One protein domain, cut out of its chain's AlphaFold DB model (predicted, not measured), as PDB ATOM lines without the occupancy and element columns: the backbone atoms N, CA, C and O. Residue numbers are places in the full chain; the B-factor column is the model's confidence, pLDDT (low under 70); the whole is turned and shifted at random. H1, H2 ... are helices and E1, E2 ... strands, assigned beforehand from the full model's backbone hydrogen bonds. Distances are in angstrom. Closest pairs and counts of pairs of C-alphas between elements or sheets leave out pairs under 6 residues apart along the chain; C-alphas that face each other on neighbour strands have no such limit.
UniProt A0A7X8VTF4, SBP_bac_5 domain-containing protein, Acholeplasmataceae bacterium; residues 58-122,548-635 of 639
ATOM      1  N   LYS A  58       1.666   0.842  26.923       98.62
ATOM      2  CA  LYS A  58       0.507   1.162  26.063       98.62
ATOM      3  C   LYS A  58       0.237   0.099  25.002       98.62
ATOM      4  O   LYS A  58       1.135  -0.309  24.271       98.62
ATOM      5  N   LEU A  59      -1.030  -0.290  24.872       98.69
ATOM      6  CA  LEU A  59      -1.549  -1.083  23.756       98.69
ATOM      7  C   LEU A  59      -2.015  -0.123  22.650       98.69
ATOM      8  O   LEU A  59      -2.876   0.722  22.887       98.69
ATOM      9  N   LEU A  60      -1.438  -0.241  21.453       98.50
ATOM     10  CA  LEU A  60      -1.625   0.703  20.339       98.50
ATOM     11  C   LEU A  60      -2.432   0.109  19.167       98.50
ATOM     12  O   LEU A  60      -2.807   0.826  18.239       98.50
ATOM     13  N   GLY A  61      -2.702  -1.197  19.203       98.06
ATOM     14  CA  GLY A  61      -3.526  -1.942  18.251       98.06
ATOM     15  C   GLY A  61      -3.226  -3.441  18.319       98.06
ATOM     16  O   GLY A  61      -2.296  -3.846  19.011       98.06
ATOM     17  N   ASP A  62      -3.972  -4.257  17.573       98.19
ATOM     18  CA  ASP A  62      -3.945  -5.733  17.632       98.19
ATOM     19  C   ASP A  62      -2.530  -6.350  17.598       98.19
ATOM     20  O   ASP A  62      -2.268  -7.344  18.271       98.19
ATOM     21  N   TYR A  63      -1.600  -5.730  16.864       98.69
ATOM     22  CA  TYR A  63      -0.203  -6.165  16.722       98.69
ATOM     23  C   TYR A  63       0.813  -5.050  17.025       98.69
ATOM     24  O   TYR A  63       1.946  -5.115  16.549       98.69
ATOM     25  N   LYS A  64       0.430  -4.003  17.775       98.81
ATOM     26  CA  LYS A  64       1.334  -2.896  18.131       98.81
ATOM     27  C   LYS A  64       1.190  -2.464  19.592       98.81
ATOM     28  O   LYS A  64       0.083  -2.207  20.060       98.81
ATOM     29  N   PHE A  65       2.309  -2.339  20.298       98.88
ATOM     30  CA  PHE A  65       2.380  -1.824  21.670       98.88
ATOM     31  C   PHE A  65       3.646  -0.983  21.873       98.88
ATOM     32  O   PHE A  65       4.541  -0.991  21.026       98.88
ATOM     33  N   SER A  66       3.725  -0.250  22.980       98.69
ATOM     34  CA  SER A  66       4.938   0.473  23.367       98.69
ATOM     35  C   SER A  66       5.233   0.381  24.859       98.69
ATOM     36  O   SER A  66       4.308   0.396  25.676       98.69
ATOM     37  N   LEU A  67       6.524   0.354  25.181       98.69
ATOM     38  CA  LEU A  67       7.086   0.428  26.526       98.69
ATOM     39  C   LEU A  67       7.952   1.690  26.627       98.69
ATOM     40  O   LEU A  67       8.759   1.942  25.735       98.69
ATOM     41  N   THR A  68       7.803   2.477  27.688       98.62
ATOM     42  CA  THR A  68       8.597   3.689  27.933       98.62
ATOM     43  C   THR A  68       9.430   3.502  29.192       98.62
ATOM     44  O   THR A  68       8.877   3.419  30.290       98.62
ATOM     45  N   ILE A  69      10.750   3.436  29.012       98.44
ATOM     46  CA  ILE A  69      11.736   3.375  30.096       98.44
ATOM     47  C   ILE A  69      11.766   4.730  30.809       98.44
ATOM     48  O   ILE A  69      11.719   5.778  30.154       98.44
ATOM     49  N   ASP A  70      11.805   4.697  32.138       97.88
ATOM     50  CA  ASP A  70      11.793   5.880  32.995       97.88
ATOM     51  C   ASP A  70      13.062   6.738  32.802       97.88
ATOM     52  O   ASP A  70      14.154   6.184  32.656       97.88
ATOM     53  N   PRO A  71      12.972   8.083  32.760       97.06
ATOM     54  CA  PRO A  71      14.156   8.931  32.631       97.06
ATOM     55  C   PRO A  71      15.124   8.817  33.819       97.06
ATOM     56  O   PRO A  71      16.294   9.147  33.645       97.06
ATOM     57  N   GLU A  72      14.685   8.353  34.997       95.50
ATOM     58  CA  GLU A  72      15.580   8.102  36.142       95.50
ATOM     59  C   GLU A  72      16.476   6.858  35.935       95.50
ATOM     60  O   GLU A  72      17.525   6.741  36.564       95.50
ATOM     61  N   GLU A  73      16.124   5.981  34.987       94.81
ATOM     62  CA  GLU A  73      16.868   4.771  34.603       94.81
ATOM     63  C   GLU A  73      17.791   4.978  33.387       94.81
ATOM     64  O   GLU A  73      18.334   4.012  32.846       94.81
ATOM     65  N   LEU A  74      17.946   6.215  32.896       95.50
ATOM     66  CA  LEU A  74      18.596   6.501  31.614       95.50
ATOM     67  C   LEU A  74      19.695   7.578  31.705       95.50
ATOM     68  O   LEU A  74      19.497   8.612  32.345       95.50
ATOM     69  N   PRO A  75      20.817   7.429  30.971       95.25
ATOM     70  CA  PRO A  75      21.184   6.298  30.104       95.25
ATOM     71  C   PRO A  75      21.554   5.027  30.887       95.25
ATOM     72  O   PRO A  75      22.099   5.112  31.987       95.25
ATOM     73  N   TYR A  76      21.296   3.858  30.289       96.19
ATOM     74  CA  TYR A  76      21.724   2.564  30.820       96.19
ATOM     75  C   TYR A  76      22.193   1.617  29.707       96.19
ATOM     76  O   TYR A  76      21.442   1.311  28.780       96.19
ATOM     77  N   PHE A  77      23.413   1.091  29.827       96.12
ATOM     78  CA  PHE A  77      24.043   0.245  28.804       96.12
ATOM     79  C   PHE A  77      23.268  -1.055  28.503       96.12
ATOM     80  O   PHE A  77      23.337  -1.576  27.391       96.12
ATOM     81  N   TYR A  78      22.476  -1.554  29.462       94.44
ATOM     82  CA  TYR A  78      21.593  -2.715  29.287       94.44
ATOM     83  C   TYR A  78      20.092  -2.344  29.264       94.44
ATOM     84  O   TYR A  78      19.247  -3.184  29.575       94.44
ATOM     85  N   GLU A  79      19.725  -1.113  28.874       94.88
ATOM     86  CA  GLU A  79      18.325  -0.630  28.801       94.88
ATOM     87  C   GLU A  79      17.377  -1.535  27.991       94.88
ATOM     88  O   GLU A  79      16.183  -1.607  28.280       94.88
ATOM     89  N   THR A  80      17.896  -2.287  27.014       92.81
ATOM     90  CA  THR A  80      17.119  -3.257  26.223       92.81
ATOM     91  C   THR A  80      16.473  -4.339  27.087       92.81
ATOM     92  O   THR A  80      15.444  -4.887  26.697       92.81
ATOM     93  N   ALA A  81      17.010  -4.607  28.282       91.94
ATOM     94  CA  ALA A  81      16.421  -5.522  29.251       91.94
ATOM     95  C   ALA A  81      15.106  -4.996  29.857       91.94
ATOM     96  O   ALA A  81      14.185  -5.785  30.045       91.94
ATOM     97  N   TYR A  82      14.965  -3.682  30.078       94.44
ATOM     98  CA  TYR A  82      13.693  -3.079  30.511       94.44
ATOM     99  C   TYR A  82      12.623  -3.125  29.401       94.44
ATOM    100  O   TYR A  82      11.425  -3.129  29.678       94.44
ATOM    101  N   ALA A  83      13.044  -3.223  28.133       93.31
ATOM    102  CA  ALA A  83      12.166  -3.385  26.970       93.31
ATOM    103  C   ALA A  83      11.950  -4.859  26.537       93.31
ATOM    104  O   ALA A  83      11.262  -5.122  25.541       93.31
ATOM    105  N   ALA A  84      12.523  -5.832  27.257       94.75
ATOM    106  CA  ALA A  84      12.426  -7.255  26.938       94.75
ATOM    107  C   ALA A  84      11.179  -7.895  27.571       94.75
ATOM    108  O   ALA A  84      11.068  -8.030  28.787       94.75
ATOM    109  N   VAL A  85      10.232  -8.331  26.734       96.25
ATOM    110  CA  VAL A  85       8.952  -8.910  27.166       96.25
ATOM    111  C   VAL A  85       8.561 -10.099  26.287       96.25
ATOM    112  O   VAL A  85       8.696 -10.050  25.067       96.25
ATOM    113  N   GLY A  86       8.057 -11.170  26.905       96.62
ATOM    114  CA  GLY A  86       7.383 -12.281  26.223       96.62
ATOM    115  C   GLY A  86       5.866 -12.245  26.446       96.62
ATOM    116  O   GLY A  86       5.409 -11.638  27.416       96.62
ATOM    117  N   PRO A  87       5.069 -12.881  25.573       98.12
ATOM    118  CA  PRO A  87       3.618 -12.912  25.702       98.12
ATOM    119  C   PRO A  87       3.173 -13.881  26.806       98.12
ATOM    120  O   PRO A  87       3.837 -14.880  27.090       98.12
ATOM    121  N   MET A  88       1.993 -13.641  27.379       97.50
ATOM    122  CA  MET A  88       1.285 -14.588  28.249       97.50
ATOM    123  C   MET A  88      -0.145 -14.793  27.727       97.50
ATOM    124  O   MET A  88      -0.762 -13.806  27.330       97.50
ATOM    125  N   PRO A  89      -0.692 -16.028  27.728       97.75
ATOM    126  CA  PRO A  89      -1.950 -16.340  27.046       97.75
ATOM    127  C   PRO A  89      -3.147 -15.731  27.781       97.75
ATOM    128  O   PRO A  89      -3.734 -16.345  28.681       97.75
ATOM    129  N   MET A  90      -3.520 -14.506  27.398       97.75
ATOM    130  CA  MET A  90      -4.565 -13.735  28.080       97.75
ATOM    131  C   MET A  90      -5.920 -14.455  28.021       97.75
ATOM    132  O   MET A  90      -6.689 -14.414  28.980       97.75
ATOM    133  N   HIS A  91      -6.198 -15.185  26.939       97.50
ATOM    134  CA  HIS A  91      -7.433 -15.958  26.758       97.50
ATOM    135  C   HIS A  91      -7.572 -17.174  27.693       97.50
ATOM    136  O   HIS A  91      -8.665 -17.732  27.797       97.50
ATOM    137  N   VAL A  92      -6.493 -17.572  28.376       97.31
ATOM    138  CA  VAL A  92      -6.464 -18.670  29.362       97.31
ATOM    139  C   VAL A  92      -6.307 -18.136  30.785       97.31
ATOM    140  O   VAL A  92      -6.992 -18.596  31.705       97.31
ATOM    141  N   LEU A  93      -5.403 -17.168  30.958       97.00
ATOM    142  CA  LEU A  93      -4.990 -16.617  32.251       97.00
ATOM    143  C   LEU A  93      -5.853 -15.448  32.737       97.00
ATOM    144  O   LEU A  93      -5.698 -15.035  33.882       97.00
ATOM    145  N   ALA A  94      -6.785 -14.953  31.921       96.56
ATOM    146  CA  ALA A  94      -7.813 -14.002  32.330       96.56
ATOM    147  C   ALA A  94      -9.232 -14.557  32.070       96.56
ATOM    148  O   ALA A  94      -9.429 -15.426  31.216       96.56
ATOM    149  N   PRO A  95     -10.267 -14.070  32.780       95.62
ATOM    150  CA  PRO A  95     -11.658 -14.318  32.410       95.62
ATOM    151  C   PRO A  95     -11.983 -13.791  31.004       95.62
ATOM    152  O   PRO A  95     -11.504 -12.737  30.604       95.62
ATOM    153  N   SER A  96     -12.898 -14.444  30.279       94.81
ATOM    154  CA  SER A  96     -13.254 -14.091  28.886       94.81
ATOM    155  C   SER A  96     -14.001 -12.753  28.703       94.81
ATOM    156  O   SER A  96     -14.567 -12.502  27.640       94.81
ATOM    157  N   PHE A  97     -14.101 -11.946  29.757       94.12
ATOM    158  CA  PHE A  97     -14.638 -10.583  29.758       94.12
ATOM    159  C   PHE A  97     -13.580  -9.543  30.157       94.12
ATOM    160  O   PHE A  97     -13.899  -8.357  30.221       94.12
ATOM    161  N   ALA A  98     -12.355  -9.978  30.467       95.88
ATOM    162  CA  ALA A  98     -11.255  -9.095  30.800       95.88
ATOM    163  C   ALA A  98     -10.823  -8.281  29.579       95.88
ATOM    164  O   ALA A  98     -10.825  -8.781  28.452       95.88
ATOM    165  N   VAL A  99     -10.436  -7.031  29.813       95.50
ATOM    166  CA  VAL A  99      -9.991  -6.102  28.770       95.50
ATOM    167  C   VAL A  99      -8.775  -5.314  29.237       95.50
ATOM    168  O   VAL A  99      -8.599  -5.069  30.431       95.50
ATOM    169  N   ILE A 100      -7.944  -4.906  28.280       97.75
ATOM    170  CA  ILE A 100      -6.881  -3.926  28.498       97.75
ATOM    171  C   ILE A 100      -7.410  -2.568  28.034       97.75
ATOM    172  O   ILE A 100      -7.726  -2.395  26.857       97.75
ATOM    173  N   GLU A 101      -7.504  -1.609  28.951       96.88
ATOM    174  CA  GLU A 101      -7.893  -0.231  28.643       96.88
ATOM    175  C   GLU A 101      -6.635   0.640  28.547       96.88
ATOM    176  O   GLU A 101      -5.987   0.929  29.558       96.88
ATOM    177  N   SER A 102      -6.279   1.053  27.327       97.50
ATOM    178  CA  SER A 102      -5.074   1.838  27.032       97.50
ATOM    179  C   SER A 102      -5.415   3.184  26.395       97.50
ATOM    180  O   SER A 102      -6.228   3.253  25.476       97.50
ATOM    181  N   ASP A 103      -4.771   4.242  26.879       95.88
ATOM    182  CA  ASP A 103      -4.954   5.634  26.452       95.88
ATOM    183  C   ASP A 103      -3.679   6.460  26.738       95.88
ATOM    184  O   ASP A 103      -2.593   5.904  26.938       95.88
ATOM    185  N   ASP A 104      -3.782   7.791  26.719       93.44
ATOM    186  CA  ASP A 104      -2.652   8.693  26.958       93.44
ATOM    187  C   ASP A 104      -2.060   8.562  28.376       93.44
ATOM    188  O   ASP A 104      -0.859   8.789  28.538       93.44
ATOM    189  N   ASP A 105      -2.842   8.112  29.364       93.88
ATOM    190  CA  ASP A 105      -2.406   7.881  30.749       93.88
ATOM    191  C   ASP A 105      -1.779   6.489  30.975       93.88
ATOM    192  O   ASP A 105      -1.351   6.191  32.091       93.88
ATOM    193  N   GLY A 106      -1.709   5.640  29.941       96.94
ATOM    194  CA  GLY A 106      -1.132   4.291  29.999       96.94
ATOM    195  C   GLY A 106      -2.168   3.175  29.859       96.94
ATOM    196  O   GLY A 106      -3.325   3.409  29.497       96.94
ATOM    197  N   ALA A 107      -1.761   1.943  30.162       97.88
ATOM    198  CA  ALA A 107      -2.600   0.748  30.099       97.88
ATOM    199  C   ALA A 107      -3.038   0.275  31.494       97.88
ATOM    200  O   ALA A 107      -2.318   0.424  32.478       97.88
ATOM    201  N   THR A 108      -4.223  -0.325  31.589       96.25
ATOM    202  CA  THR A 108      -4.678  -1.047  32.788       96.25
ATOM    203  C   THR A 108      -5.427  -2.318  32.407       96.25
ATOM    204  O   THR A 108      -5.985  -2.410  31.313       96.25
ATOM    205  N   LEU A 109      -5.427  -3.302  33.307       95.00
ATOM    206  CA  LEU A 109      -6.108  -4.582  33.145       95.00
ATOM    207  C   LEU A 109      -7.395  -4.575  33.978       95.00
ATOM    208  O   LEU A 109      -7.343  -4.512  35.207       95.00
ATOM    209  N   VAL A 110      -8.543  -4.661  33.308       93.25
ATOM    210  CA  VAL A 110      -9.878  -4.629  33.923       93.25
ATOM    211  C   VAL A 110     -10.492  -6.026  33.868       93.25
ATOM    212  O   VAL A 110     -10.543  -6.645  32.805       93.25
ATOM    213  N   GLY A 111     -10.943  -6.554  35.006       90.38
ATOM    214  CA  GLY A 111     -11.532  -7.890  35.139       90.38
ATOM    215  C   GLY A 111     -10.550  -9.062  35.001       90.38
ATOM    216  O   GLY A 111     -10.976 -10.214  35.068       90.38
ATOM    217  N   GLY A 112      -9.253  -8.801  34.796       90.12
ATOM    218  CA  GLY A 112      -8.265  -9.819  34.418       90.12
ATOM    219  C   GLY A 112      -7.858 -10.795  35.521       90.12
ATOM    220  O   GLY A 112      -7.579 -11.956  35.239       90.12
ATOM    221  N   PHE A 113      -7.873 -10.372  36.785       93.44
ATOM    222  CA  PHE A 113      -7.302 -11.152  37.891       93.44
ATOM    223  C   PHE A 113      -8.201 -12.283  38.420       93.44
ATOM    224  O   PHE A 113      -7.787 -13.036  39.303       93.44
ATOM    225  N   GLY A 114      -9.395 -12.488  37.848       91.00
ATOM    226  CA  GLY A 114     -10.357 -13.542  38.230       91.00
ATOM    227  C   GLY A 114      -9.915 -14.993  37.966       91.00
ATOM    228  O   GLY A 114     -10.752 -15.893  37.910       91.00
ATOM    229  N   LYS A 115      -8.613 -15.207  37.765       93.88
ATOM    230  CA  LYS A 115      -7.931 -16.476  37.489       93.88
ATOM    231  C   LYS A 115      -6.734 -16.744  38.412       93.88
ATOM    232  O   LYS A 115      -6.159 -17.823  38.336       93.88
ATOM    233  N   ILE A 116      -6.387 -15.827  39.320       93.56
ATOM    234  CA  ILE A 116      -5.265 -15.993  40.262       93.56
ATOM    235  C   ILE A 116      -5.415 -17.257  41.136       93.56
ATOM    236  O   ILE A 116      -4.434 -17.965  41.347       93.56
ATOM    237  N   ASP A 117      -6.636 -17.618  41.547       93.19
ATOM    238  CA  ASP A 117      -6.903 -18.852  42.309       93.19
ATOM    239  C   ASP A 117      -6.511 -20.144  41.551       93.19
ATOM    240  O   ASP A 117      -6.155 -21.136  42.180       93.19
ATOM    241  N   ASP A 118      -6.537 -20.137  40.210       95.00
ATOM    242  CA  ASP A 118      -6.113 -21.251  39.336       95.00
ATOM    243  C   ASP A 118      -4.580 -21.400  39.355       95.00
ATOM    244  O   ASP A 118      -4.044 -22.495  39.474       95.00
ATOM    245  N   ILE A 119      -3.860 -20.276  39.348       95.19
ATOM    246  CA  ILE A 119      -2.390 -20.221  39.404       95.19
ATOM    247  C   ILE A 119      -1.860 -20.627  40.794       95.19
ATOM    248  O   ILE A 119      -0.761 -21.171  40.911       95.19
ATOM    249  N   ILE A 120      -2.643 -20.391  41.851       94.56
ATOM    250  CA  ILE A 120      -2.344 -20.837  43.223       94.56
ATOM    251  C   ILE A 120      -2.652 -22.336  43.413       94.56
ATOM    252  O   ILE A 120      -2.035 -22.991  44.257       94.56
ATOM    253  N   ALA A 121      -3.602 -22.896  42.659       95.81
ATOM    254  CA  ALA A 121      -4.023 -24.286  42.798       95.81
ATOM    255  C   ALA A 121      -2.945 -25.273  42.316       95.81
ATOM    256  O   ALA A 121      -2.397 -25.143  41.224       95.81
ATOM    257  N   LEU A 122      -2.689 -26.319  43.112       93.19
ATOM    258  CA  LEU A 122      -1.690 -27.359  42.809       93.19
ATOM    259  C   LEU A 122      -2.050 -28.231  41.589       93.19
ATOM    260  O   LEU A 122      -1.216 -28.997  41.117       93.19
ATOM    261  N   GLY A 548       9.785 -13.984  23.113       97.25
ATOM    262  CA  GLY A 548      10.265 -12.712  23.680       97.25
ATOM    263  C   GLY A 548      10.617 -11.690  22.588       97.25
ATOM    264  O   GLY A 548      11.095 -12.089  21.527       97.25
ATOM    265  N   THR A 549      10.400 -10.390  22.827       98.12
ATOM    266  CA  THR A 549      10.773  -9.297  21.897       98.12
ATOM    267  C   THR A 549      12.271  -9.252  21.607       98.12
ATOM    268  O   THR A 549      12.674  -8.929  20.490       98.12
ATOM    269  N   TYR A 550      13.081  -9.637  22.589       97.12
ATOM    270  CA  TYR A 550      14.517  -9.868  22.474       97.12
ATOM    271  C   TYR A 550      14.852 -11.319  22.845       97.12
ATOM    272  O   TYR A 550      14.081 -11.999  23.526       97.12
ATOM    273  N   ALA A 551      16.019 -11.778  22.403       95.38
ATOM    274  CA  ALA A 551      16.617 -13.061  22.755       95.38
ATOM    275  C   ALA A 551      18.100 -12.871  23.111       95.38
ATOM    276  O   ALA A 551      18.692 -11.840  22.794       95.38
ATOM    277  N   VAL A 552      18.711 -13.869  23.751       94.06
ATOM    278  CA  VAL A 552      20.162 -13.908  23.990       94.06
ATOM    279  C   VAL A 552      20.789 -14.847  22.967       94.06
ATOM    280  O   VAL A 552      20.342 -15.986  22.826       94.06
ATOM    281  N   ASN A 553      21.803 -14.384  22.235       94.12
ATOM    282  CA  ASN A 553      22.519 -15.225  21.278       94.12
ATOM    283  C   ASN A 553      23.629 -16.056  21.955       94.12
ATOM    284  O   ASN A 553      23.967 -15.865  23.124       94.12
ATOM    285  N   ARG A 554      24.237 -16.984  21.205       93.19
ATOM    286  CA  ARG A 554      25.278 -17.896  21.720       93.19
ATOM    287  C   ARG A 554      26.535 -17.200  22.271       93.19
ATOM    288  O   ARG A 554      27.263 -17.835  23.031       93.19
ATOM    289  N   GLY A 555      26.772 -15.929  21.935       91.06
ATOM    290  CA  GLY A 555      27.863 -15.104  22.470       91.06
ATOM    291  C   GLY A 555      27.510 -14.290  23.723       91.06
ATOM    292  O   GLY A 555      28.384 -13.607  24.249       91.06
ATOM    293  N   GLY A 556      26.265 -14.342  24.209       90.81
ATOM    294  CA  GLY A 556      25.823 -13.544  25.359       90.81
ATOM    295  C   GLY A 556      25.424 -12.106  25.017       90.81
ATOM    296  O   GLY A 556      25.441 -11.240  25.885       90.81
ATOM    297  N   GLU A 557      25.066 -11.835  23.764       90.69
ATOM    298  CA  GLU A 557      24.531 -10.546  23.317       90.69
ATOM    299  C   GLU A 557      22.993 -10.589  23.279       90.69
ATOM    300  O   GLU A 557      22.401 -11.582  22.842       90.69
ATOM    301  N   ILE A 558      22.344  -9.509  23.730       92.31
ATOM    302  CA  ILE A 558      20.890  -9.322  23.615       92.31
ATOM    303  C   ILE A 558      20.575  -8.811  22.207       92.31
ATOM    304  O   ILE A 558      20.933  -7.691  21.849       92.31
ATOM    305  N   VAL A 559      19.862  -9.622  21.426       94.44
ATOM    306  CA  VAL A 559      19.491  -9.340  20.033       94.44
ATOM    307  C   VAL A 559      17.975  -9.232  19.872       94.44
ATOM    308  O   VAL A 559      17.212  -9.869  20.601       94.44
ATOM    309  N   LEU A 560      17.520  -8.420  18.915       97.38
ATOM    310  CA  LEU A 560      16.097  -8.304  18.590       97.38
ATOM    311  C   LEU A 560      15.582  -9.627  18.003       97.38
ATOM    312  O   LEU A 560      16.221 -10.221  17.136       97.38
ATOM    313  N   ASN A 561      14.413 -10.086  18.445       98.06
ATOM    314  CA  ASN A 561      13.817 -11.316  17.937       98.06
ATOM    315  C   ASN A 561      13.013 -11.046  16.655       98.06
ATOM    316  O   ASN A 561      11.795 -10.867  16.701       98.06
ATOM    317  N   GLU A 562      13.685 -11.034  15.501       97.94
ATOM    318  CA  GLU A 562      13.068 -10.758  14.189       97.94
ATOM    319  C   GLU A 562      12.023 -11.809  13.746       97.94
ATOM    320  O   GLU A 562      11.219 -11.552  12.853       97.94
ATOM    321  N   THR A 563      11.944 -12.978  14.396       98.00
ATOM    322  CA  THR A 563      10.829 -13.924  14.187       98.00
ATOM    323  C   THR A 563       9.510 -13.394  14.778       98.00
ATOM    324  O   THR A 563       8.423 -13.732  14.291       98.00
ATOM    325  N   VAL A 564       9.594 -12.535  15.799       98.56
ATOM    326  CA  VAL A 564       8.466 -11.963  16.557       98.56
ATOM    327  C   VAL A 564       8.205 -10.511  16.177       98.56
ATOM    328  O   VAL A 564       7.065 -10.147  15.882       98.56
ATOM    329  N   VAL A 565       9.254  -9.688  16.192       98.62
ATOM    330  CA  VAL A 565       9.197  -8.246  15.962       98.62
ATOM    331  C   VAL A 565       9.396  -7.966  14.476       98.62
ATOM    332  O   VAL A 565      10.407  -8.324  13.885       98.62
ATOM    333  N   LYS A 566       8.397  -7.323  13.877       98.44
ATOM    334  CA  LYS A 566       8.300  -6.990  12.450       98.44
ATOM    335  C   LYS A 566       8.835  -5.594  12.132       98.44
ATOM    336  O   LYS A 566       9.206  -5.319  10.994       98.44
ATOM    337  N   ASP A 567       8.782  -4.708  13.121       98.56
ATOM    338  CA  ASP A 567       9.173  -3.301  13.065       98.56
ATOM    339  C   ASP A 567       9.330  -2.791  14.509       98.56
ATOM    340  O   ASP A 567       8.495  -3.100  15.365       98.56
ATOM    341  N   LEU A 568      10.404  -2.048  14.784       98.44
ATOM    342  CA  LEU A 568      10.699  -1.440  16.082       98.44
ATOM    343  C   LEU A 568      11.090   0.024  15.861       98.44
ATOM    344  O   LEU A 568      12.070   0.314  15.179       98.44
ATOM    345  N   ASP A 569      10.328   0.926  16.473       98.38
ATOM    346  CA  ASP A 569      10.587   2.366  16.496       98.38
ATOM    347  C   ASP A 569      10.997   2.775  17.919       98.38
ATOM    348  O   ASP A 569      10.282   2.467  18.876       98.38
ATOM    349  N   VAL A 570      12.161   3.419  18.072       97.75
ATOM    350  CA  VAL A 570      12.727   3.810  19.375       97.75
ATOM    351  C   VAL A 570      12.914   5.322  19.412       97.75
ATOM    352  O   VAL A 570      13.706   5.884  18.656       97.75
ATOM    353  N   VAL A 571      12.192   5.985  20.315       97.88
ATOM    354  CA  VAL A 571      12.138   7.448  20.410       97.88
ATOM    355  C   VAL A 571      12.629   7.904  21.780       97.88
ATOM    356  O   VAL A 571      12.061   7.523  22.802       97.88
ATOM    357  N   LYS A 572      13.660   8.757  21.806       96.94
ATOM    358  CA  LYS A 572      14.052   9.516  23.004       96.94
ATOM    359  C   LYS A 572      13.197  10.781  23.089       96.94
ATOM    360  O   LYS A 572      13.190  11.585  22.155       96.94
ATOM    361  N   ASN A 573      12.455  10.925  24.179       97.38
ATOM    362  CA  ASN A 573      11.440  11.958  24.370       97.38
ATOM    363  C   ASN A 573      12.038  13.249  24.969       97.38
ATOM    364  O   ASN A 573      13.175  13.266  25.445       97.38
ATOM    365  N   GLU A 574      11.274  14.350  24.960       96.56
ATOM    366  CA  GLU A 574      11.736  15.660  25.470       96.56
ATOM    367  C   GLU A 574      11.982  15.688  26.993       96.56
ATOM    368  O   GLU A 574      12.713  16.551  27.476       96.56
ATOM    369  N   ASP A 575      11.400  14.746  27.741       95.69
ATOM    370  CA  ASP A 575      11.600  14.555  29.187       95.69
ATOM    371  C   ASP A 575      12.806  13.658  29.536       95.69
ATOM    372  O   ASP A 575      13.136  13.507  30.710       95.69
ATOM    373  N   GLY A 576      13.486  13.095  28.530       95.94
ATOM    374  CA  GLY A 576      14.627  12.188  28.685       95.94
ATOM    375  C   GLY A 576      14.282  10.698  28.602       95.94
ATOM    376  O   GLY A 576      15.189   9.903  28.353       95.94
ATOM    377  N   SER A 577      13.002  10.325  28.732       97.75
ATOM    378  CA  SER A 577      12.538   8.932  28.643       97.75
ATOM    379  C   SER A 577      12.773   8.327  27.252       97.75
ATOM    380  O   SER A 577      12.913   9.051  26.259       97.75
ATOM    381  N   LYS A 578      12.804   6.991  27.148       97.94
ATOM    382  CA  LYS A 578      13.020   6.274  25.876       97.94
ATOM    383  C   LYS A 578      11.866   5.297  25.621       97.94
ATOM    384  O   LYS A 578      11.665   4.348  26.375       97.94
ATOM    385  N   THR A 579      11.081   5.551  24.571       98.44
ATOM    386  CA  THR A 579       9.917   4.739  24.180       98.44
ATOM    387  C   THR A 579      10.293   3.742  23.089       98.44
ATOM    388  O   THR A 579      10.630   4.145  21.979       98.44
ATOM    389  N   TYR A 580      10.153   2.452  23.384       98.56
ATOM    390  CA  TYR A 580      10.287   1.328  22.459       98.56
ATOM    391  C   TYR A 580       8.901   0.937  21.961       98.56
ATOM    392  O   TYR A 580       8.042   0.535  22.746       98.56
ATOM    393  N   THR A 581       8.672   1.049  20.658       98.75
ATOM    394  CA  THR A 581       7.376   0.788  20.032       98.75
ATOM    395  C   THR A 581       7.478  -0.426  19.117       98.75
ATOM    396  O   THR A 581       7.960  -0.331  17.988       98.75
ATOM    397  N   PHE A 582       6.988  -1.568  19.595       98.81
ATOM    398  CA  PHE A 582       7.042  -2.850  18.898       98.81
ATOM    399  C   PHE A 582       5.810  -3.047  18.014       98.81
ATOM    400  O   PHE A 582       4.674  -3.009  18.495       98.81
ATOM    401  N   THR A 583       6.032  -3.347  16.738       98.88
ATOM    402  CA  THR A 583       5.042  -3.986  15.869       98.88
ATOM    403  C   THR A 583       5.411  -5.467  15.740       98.88
ATOM    404  O   THR A 583       6.504  -5.784  15.274       98.88
ATOM    405  N   ILE A 584       4.522  -6.385  16.125       98.75
ATOM    406  CA  ILE A 584       4.756  -7.835  16.000       98.75
ATOM    407  C   ILE A 584       4.202  -8.396  14.681       98.75
ATOM    408  O   ILE A 584       3.470  -7.722  13.946       98.75
ATOM    409  N   TYR A 585       4.566  -9.636  14.360       98.50
ATOM    410  CA  TYR A 585       3.960 -10.378  13.256       98.50
ATOM    411  C   TYR A 585       2.554 -10.910  13.580       98.50
ATOM    412  O   TYR A 585       2.248 -11.283  14.706       98.50
ATOM    413  N   ASP A 586       1.730 -10.994  12.536       97.81
ATOM    414  CA  ASP A 586       0.340 -11.462  12.529       97.81
ATOM    415  C   ASP A 586       0.182 -12.974  12.234       97.81
ATOM    416  O   ASP A 586      -0.928 -13.471  12.050       97.81
ATOM    417  N   ASP A 587       1.293 -13.720  12.200       97.69
ATOM    418  CA  ASP A 587       1.369 -15.177  11.996       97.69
ATOM    419  C   ASP A 587       1.973 -15.937  13.199       97.69
ATOM    420  O   ASP A 587       2.455 -17.063  13.057       97.69
ATOM    421  N   LEU A 588       1.943 -15.322  14.385       98.56
ATOM    422  CA  LEU A 588       2.318 -15.934  15.662       98.56
ATOM    423  C   LEU A 588       1.102 -16.630  16.292       98.56
ATOM    424  O   LEU A 588       0.010 -16.062  16.317       98.56
ATOM    425  N   TYR A 589       1.287 -17.836  16.834       98.62
ATOM    426  CA  TYR A 589       0.204 -18.646  17.404       98.62
ATOM    427  C   TYR A 589       0.593 -19.269  18.747       98.62
ATOM    428  O   TYR A 589       1.718 -19.739  18.923       98.62
ATOM    429  N   TRP A 590      -0.380 -19.300  19.656       98.69
ATOM    430  CA  TRP A 590      -0.424 -20.166  20.825       98.69
ATOM    431  C   TRP A 590      -0.644 -21.627  20.405       98.69
ATOM    432  O   TRP A 590      -1.230 -21.908  19.356       98.69
ATOM    433  N   SER A 591      -0.245 -22.572  21.257       98.25
ATOM    434  CA  SER A 591      -0.291 -24.018  20.991       98.25
ATOM    435  C   SER A 591      -1.690 -24.627  20.803       98.25
ATOM    436  O   SER A 591      -1.820 -25.805  20.463       98.25
ATOM    437  N   ASP A 592      -2.749 -23.857  21.063       98.31
ATOM    438  CA  ASP A 592      -4.153 -24.207  20.815       98.31
ATOM    439  C   ASP A 592      -4.689 -23.669  19.470       98.31
ATOM    440  O   ASP A 592      -5.819 -23.981  19.082       98.31
ATOM    441  N   GLY A 593      -3.879 -22.897  18.737       98.31
ATOM    442  CA  GLY A 593      -4.238 -22.255  17.473       98.31
ATOM    443  C   GLY A 593      -4.820 -20.845  17.607       98.31
ATOM    444  O   GLY A 593      -5.236 -20.280  16.594       98.31
ATOM    445  N   VAL A 594      -4.859 -20.255  18.807       98.50
ATOM    446  CA  VAL A 594      -5.205 -18.836  18.983       98.50
ATOM    447  C   VAL A 594      -4.024 -17.966  18.539       98.50
ATOM    448  O   VAL A 594      -2.881 -18.225  18.903       98.50
ATOM    449  N   GLY A 595      -4.283 -16.942  17.723       98.62
ATOM    450  CA  GLY A 595      -3.245 -16.003  17.283       98.62
ATOM    451  C   GLY A 595      -2.748 -15.131  18.438       98.62
ATOM    452  O   GLY A 595      -3.557 -14.658  19.234       98.62
ATOM    453  N   ILE A 596      -1.434 -14.920  18.520       98.75
ATOM    454  CA  ILE A 596      -0.807 -14.057  19.529       98.75
ATOM    455  C   ILE A 596      -0.936 -12.601  19.090       98.75
ATOM    456  O   ILE A 596      -0.707 -12.257  17.930       98.75
ATOM    457  N   THR A 597      -1.287 -11.738  20.034       98.69
ATOM    458  CA  THR A 597      -1.551 -10.316  19.817       98.69
ATOM    459  C   THR A 597      -0.660  -9.452  20.704       98.69
ATOM    460  O   THR A 597      -0.083  -9.911  21.688       98.69
ATOM    461  N   ALA A 598      -0.584  -8.155  20.413       98.81
ATOM    462  CA  ALA A 598       0.061  -7.187  21.300       98.81
ATOM    463  C   ALA A 598      -0.609  -7.113  22.688       98.81
ATOM    464  O   ALA A 598       0.038  -6.726  23.664       98.81
ATOM    465  N   ALA A 599      -1.879  -7.523  22.800       98.62
ATOM    466  CA  ALA A 599      -2.563  -7.634  24.081       98.62
ATOM    467  C   ALA A 599      -1.940  -8.718  24.976       98.62
ATOM    468  O   ALA A 599      -1.880  -8.507  26.178       98.62
ATOM    469  N   ASP A 600      -1.401  -9.815  24.428       98.75
ATOM    470  CA  ASP A 600      -0.741 -10.873  25.211       98.75
ATOM    471  C   ASP A 600       0.593 -10.413  25.838       98.75
ATOM    472  O   ASP A 600       0.943 -10.836  26.942       98.75
ATOM    473  N   PHE A 601       1.328  -9.515  25.167       98.69
ATOM    474  CA  PHE A 601       2.554  -8.893  25.692       98.69
ATOM    475  C   PHE A 601       2.243  -7.837  26.763       98.69
ATOM    476  O   PHE A 601       2.844  -7.833  27.836       98.69
ATOM    477  N   VAL A 602       1.261  -6.965  26.509       98.75
ATOM    478  CA  VAL A 602       0.816  -5.961  27.495       98.75
ATOM    479  C   VAL A 602       0.159  -6.636  28.708       98.75
ATOM    480  O   VAL A 602       0.378  -6.210  29.841       98.75
ATOM    481  N   PHE A 603      -0.577  -7.733  28.499       98.44
ATOM    482  CA  PHE A 603      -1.104  -8.580  29.567       98.44
ATOM    483  C   PHE A 603       0.018  -9.174  30.419       98.44
ATOM    484  O   PHE A 603      -0.085  -9.107  31.636       98.44
ATOM    485  N   ALA A 604       1.099  -9.695  29.824       97.62
ATOM    486  CA  ALA A 604       2.208 -10.273  30.585       97.62
ATOM    487  C   ALA A 604       2.806  -9.290  31.608       97.62
ATOM    488  O   ALA A 604       3.025  -9.668  32.763       97.62
ATOM    489  N   ILE A 605       3.001  -8.024  31.212       97.69
ATOM    490  CA  ILE A 605       3.527  -6.964  32.087       97.69
ATOM    491  C   ILE A 605       2.495  -6.548  33.139       97.69
ATOM    492  O   ILE A 605       2.804  -6.570  34.326       97.69
ATOM    493  N   LEU A 606       1.262  -6.210  32.742       97.56
ATOM    494  CA  LEU A 606       0.219  -5.786  33.687       97.56
ATOM    495  C   LEU A 606      -0.109  -6.891  34.703       97.56
ATOM    496  O   LEU A 606      -0.225  -6.646  35.900       97.56
ATOM    497  N   PHE A 607      -0.230  -8.133  34.240       96.19
ATOM    498  CA  PHE A 607      -0.569  -9.262  35.093       96.19
ATOM    499  C   PHE A 607       0.570  -9.580  36.064       96.19
ATOM    500  O   PHE A 607       0.337  -9.608  37.271       96.19
ATOM    501  N   SER A 608       1.803  -9.739  35.573       95.38
ATOM    502  CA  SER A 608       2.954 -10.103  36.414       95.38
ATOM    503  C   SER A 608       3.464  -8.941  37.274       95.38
ATOM    504  O   SER A 608       4.029  -9.165  38.339       95.38
ATOM    505  N   GLY A 609       3.273  -7.690  36.856       94.56
ATOM    506  CA  GLY A 609       3.663  -6.501  37.621       94.56
ATOM    507  C   GLY A 609       2.725  -6.166  38.790       94.56
ATOM    508  O   GLY A 609       2.989  -5.214  39.517       94.56
ATOM    509  N   SER A 610       1.631  -6.912  38.978       94.19
ATOM    510  CA  SER A 610       0.531  -6.565  39.892       94.19
ATOM    511  C   SER A 610       0.723  -6.966  41.366       94.19
ATOM    512  O   SER A 610       1.421  -7.927  41.704       94.19
ATOM    513  N   GLN A 611      -0.017  -6.297  42.262       91.06
ATOM    514  CA  GLN A 611      -0.220  -6.748  43.649       91.06
ATOM    515  C   GLN A 611      -0.873  -8.139  43.727       91.06
ATOM    516  O   GLN A 611      -0.628  -8.912  44.654       91.06
ATOM    517  N   GLU A 612      -1.739  -8.449  42.771       92.06
ATOM    518  CA  GLU A 612      -2.488  -9.690  42.639       92.06
ATOM    519  C   GLU A 612      -1.564 -10.881  42.330       92.06
ATOM    520  O   GLU A 612      -1.762 -11.968  42.874       92.06
ATOM    521  N   TRP A 613      -0.501 -10.658  41.554       93.25
ATOM    522  CA  TRP A 613       0.554 -11.633  41.271       93.25
ATOM    523  C   TRP A 613       1.446 -11.905  42.488       93.25
ATOM    524  O   TRP A 613       1.638 -13.063  42.861       93.25
ATOM    525  N   LEU A 614       1.884 -10.861  43.206       91.31
ATOM    526  CA  LEU A 614       2.588 -11.034  44.487       91.31
ATOM    527  C   LEU A 614       1.747 -11.834  45.503       91.31
ATOM    528  O   LEU A 614       2.272 -12.655  46.256       91.31
ATOM    529  N   ARG A 615       0.417 -11.651  45.502       86.88
ATOM    530  CA  ARG A 615      -0.522 -12.412  46.352       86.88
ATOM    531  C   ARG A 615      -0.659 -13.883  45.976       86.88
ATOM    532  O   ARG A 615      -1.037 -14.668  46.841       86.88
ATOM    533  N   ALA A 616      -0.303 -14.273  44.752       90.81
ATOM    534  CA  ALA A 616      -0.167 -15.679  44.374       90.81
ATOM    535  C   ALA A 616       1.086 -16.348  44.980       90.81
ATOM    536  O   ALA A 616       1.262 -17.562  44.854       90.81
ATOM    537  N   GLY A 617       1.954 -15.577  45.648       90.31
ATOM    538  CA  GLY A 617       3.250 -16.035  46.147       90.31
ATOM    539  C   GLY A 617       4.342 -16.030  45.076       90.31
ATOM    540  O   GLY A 617       5.307 -16.781  45.203       90.31
ATOM    541  N   ALA A 618       4.171 -15.229  44.020       92.88
ATOM    542  CA  ALA A 618       5.159 -15.047  42.965       92.88
ATOM    543  C   ALA A 618       6.142 -13.910  43.285       92.88
ATOM    544  O   ALA A 618       5.798 -12.947  43.974       92.88
ATOM    545  N   THR A 619       7.342 -13.984  42.714       91.06
ATOM    546  CA  THR A 619       8.223 -12.830  42.503       91.06
ATOM    547  C   THR A 619       7.956 -12.199  41.134       91.06
ATOM    548  O   THR A 619       7.369 -12.820  40.240       91.06
ATOM    549  N   SER A 620       8.362 -10.941  40.964       86.81
ATOM    550  CA  SER A 620       8.275 -10.239  39.684       86.81
ATOM    551  C   SER A 620       9.192  -9.025  39.643       86.81
ATOM    552  O   SER A 620       9.337  -8.331  40.645       86.81
ATOM    553  N   THR A 621       9.737  -8.776  38.457       87.38
ATOM    554  CA  THR A 621      10.392  -7.533  38.019       87.38
ATOM    555  C   THR A 621       9.740  -7.033  36.716       87.38
ATOM    556  O   THR A 621      10.331  -6.300  35.927       87.38
ATOM    557  N   ALA A 622       8.517  -7.493  36.417       92.62
ATOM    558  CA  ALA A 622       7.876  -7.278  35.122       92.62
ATOM    559  C   ALA A 622       7.453  -5.812  34.940       92.62
ATOM    560  O   ALA A 622       6.499  -5.343  35.564       92.62
ATOM    561  N   GLY A 623       8.160  -5.110  34.053       94.12
ATOM    562  CA  GLY A 623       8.020  -3.668  33.860       94.12
ATOM    563  C   GLY A 623       8.828  -2.824  34.850       94.12
ATOM    564  O   GLY A 623       8.640  -1.611  34.882       94.12
ATOM    565  N   GLU A 624       9.724  -3.422  35.639       94.69
ATOM    566  CA  GLU A 624      10.729  -2.663  36.383       94.69
ATOM    567  C   GLU A 624      11.535  -1.774  35.421       94.69
ATOM    568  O   GLU A 624      11.768  -2.137  34.267       94.69
ATOM    569  N   GLY A 625      11.858  -0.559  35.863       95.38
ATOM    570  CA  GLY A 625      12.456   0.488  35.035       95.38
ATOM    571  C   GLY A 625      11.531   1.167  34.006       95.38
ATOM    572  O   GLY A 625      11.979   2.063  33.293       95.38
ATOM    573  N   LEU A 626      10.243   0.806  33.911       98.12
ATOM    574  CA  LEU A 626       9.265   1.525  33.073       98.12
ATOM    575  C   LEU A 626       8.534   2.635  33.845       98.12
ATOM    576  O   LEU A 626       8.230   2.492  35.033       98.12
ATOM    577  N   VAL A 627       8.162   3.712  33.140       97.88
ATOM    578  CA  VAL A 627       7.508   4.893  33.736       97.88
ATOM    579  C   VAL A 627       6.286   4.501  34.573       97.88
ATOM    580  O   VAL A 627       5.327   3.896  34.088       97.88
ATOM    581  N   GLY A 628       6.301   4.883  35.851       95.00
ATOM    582  CA  GLY A 628       5.198   4.637  36.784       95.00
ATOM    583  C   GLY A 628       5.117   3.217  37.366       95.00
ATOM    584  O   GLY A 628       4.168   2.955  38.113       95.00
ATOM    585  N   TYR A 629       6.093   2.334  37.105       95.00
ATOM    586  CA  TYR A 629       6.156   0.963  37.644       95.00
ATOM    587  C   TYR A 629       5.833   0.894  39.139       95.00
ATOM    588  O   TYR A 629       4.911   0.187  39.538       95.00
ATOM    589  N   MET A 630       6.515   1.695  39.963       90.62
ATOM    590  CA  MET A 630       6.347   1.675  41.422       90.62
ATOM    591  C   MET A 630       4.906   1.965  41.876       90.62
ATOM    592  O   MET A 630       4.438   1.355  42.837       90.62
ATOM    593  N   LYS A 631       4.169   2.836  41.169       90.50
ATOM    594  CA  LYS A 631       2.751   3.127  41.464       90.50
ATOM    595  C   LYS A 631       1.873   1.925  41.120       90.50
ATOM    596  O   LYS A 631       1.059   1.495  41.937       90.50
ATOM    597  N   TYR A 632       2.071   1.358  39.927       92.94
ATOM    598  CA  TYR A 632       1.320   0.199  39.447       92.94
ATOM    599  C   TYR A 632       1.549  -1.036  40.331       92.94
ATOM    600  O   TYR A 632       0.594  -1.679  40.776       92.94
ATOM    601  N   HIS A 633       2.814  -1.305  40.655       90.94
ATOM    602  CA  HIS A 633       3.267  -2.439  41.452       90.94
ATOM    603  C   HIS A 633       2.816  -2.369  42.918       90.94
ATOM    604  O   HIS A 633       2.487  -3.390  43.523       90.94
ATOM    605  N   ALA A 634       2.717  -1.166  43.495       88.75
ATOM    606  CA  ALA A 634       2.139  -0.955  44.823       88.75
ATOM    607  C   ALA A 634       0.593  -0.856  44.825       88.75
ATOM    608  O   ALA A 634      -0.017  -0.786  45.897       88.75
ATOM    609  N   GLY A 635      -0.060  -0.886  43.655       83.88
ATOM    610  CA  GLY A 635      -1.516  -0.761  43.516       83.88
ATOM    611  C   GLY A 635      -2.040   0.626  43.909       83.88
ATOM    612  O   GLY A 635      -3.094   0.743  44.539       83.88
TER     613      GLY A 635
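This is residues 58 to 122 and 548 to 635 of the 639 residues of the protein "SBP_bac_5 domain-containing protein" of Acholeplasmataceae bacterium (UniProt A0A7X8VTF4). A twisted sheet of four strands forms a wall, and the helix H3 packs on one of its faces over E1 and E2, with the strand hairpin E3 and E4 packed on H3 as well and close to edge strand E1. Short helices lie round H3: H1 at its side, and H2, H4 and H5 in a loose row beyond its last residues, while a small hairpin, E5 and E6, lies away from H3. The printed part has 153 residues with five named helices and eight named strands, in the order E1 E2 H1 E3 E4 H2 E5 E6 E7 E8 H3 H4 H5; the class is mixed, helices and strands, with under half of the residues in named elements. The large sheet runs E1, E2, E8, E7, all antiparallel. The whole is compact, with a radius of gyration of the C-alphas of 15.4 A and spans of 40 by 35 by 33 A.

Begin with the large sheet: find C-alpha 58 at (0.507, 1.162, 26.063), where E1, residues 58 to 61, begins. Next come E2, residues 64 to 69, 17.0 A long, E8, residues 578 to 584, 19.1 A, and E7, residues 565 to 572, 19.7 A. H3, residues 598 to 608, runs 15.7 A from C-alpha 598 at (0.061, -7.187, 21.300). Look for E3 at residues 99 to 103, E4 at 106 to 110, E5 at 550 to 552 and E6 at 558 to 560. The short helices are H1, residues 90 to 93, H2, 116 to 120, H4, 611 to 615, and H5, 629 to 633, which ends at C-alpha 633 at (3.267, -2.439, 41.452).

In the hairpin E1 and E2, look at N 60 and O 64, 2.8 A; between E2 and E8, at N 67 and O 580, 2.9 A; in the hairpin E7 and E8, at N 569 and O 581, 3.1 A. H3 is on one face of this sheet, which gives two layers, a helix over a sheet; its height over the sheet is 10.1 A, and it runs along the strands, at 19 degrees to E2 on the local plane. The closest C-alphas of E1 and H3, Leu 59 and Val 602, are 6.6 A apart. In the hairpin E3 and E4, N 101 and O 108 are 2.9 A apart, within hydrogen-bond range. The closest C-alphas of E4 and H3 are Leu 109 and Leu 606, 6.5 A, and those of E1 and E3 are Leu 59 and Ser 102, 5.6 A. H1 and H3 only just touch, with 3 pairs of C-alphas within 8 A, the closest Met 90 and Asp 600 at 5.6 A. H4 is close to but not clearly touching H2, H3 and H5; its closest C-alpha pair with H5 is Gln 611 and His 633, 6.0 A. In the hairpin E5 and E6, N 551 and O 559 are 2.9 A apart; E5 and H3 are apart, and E6 and E7 meet only through their link. Every O i to N i+4 pair is within hydrogen-bond range in H2, H3, H4 and H5, while H1 is too short for such a pair.

The two C-alphas farthest apart, of Leu 122 and Glu 574, are 48.3 A from each other. Residues 123 to 547 are not printed, and C-alphas 122 and 548 stand 26.9 A apart across this cut. The links E2 to H1, E8 to H3 and H4 to H5 are long. The mean pLDDT of the printed part is 95.7, and no printed residue is under 70.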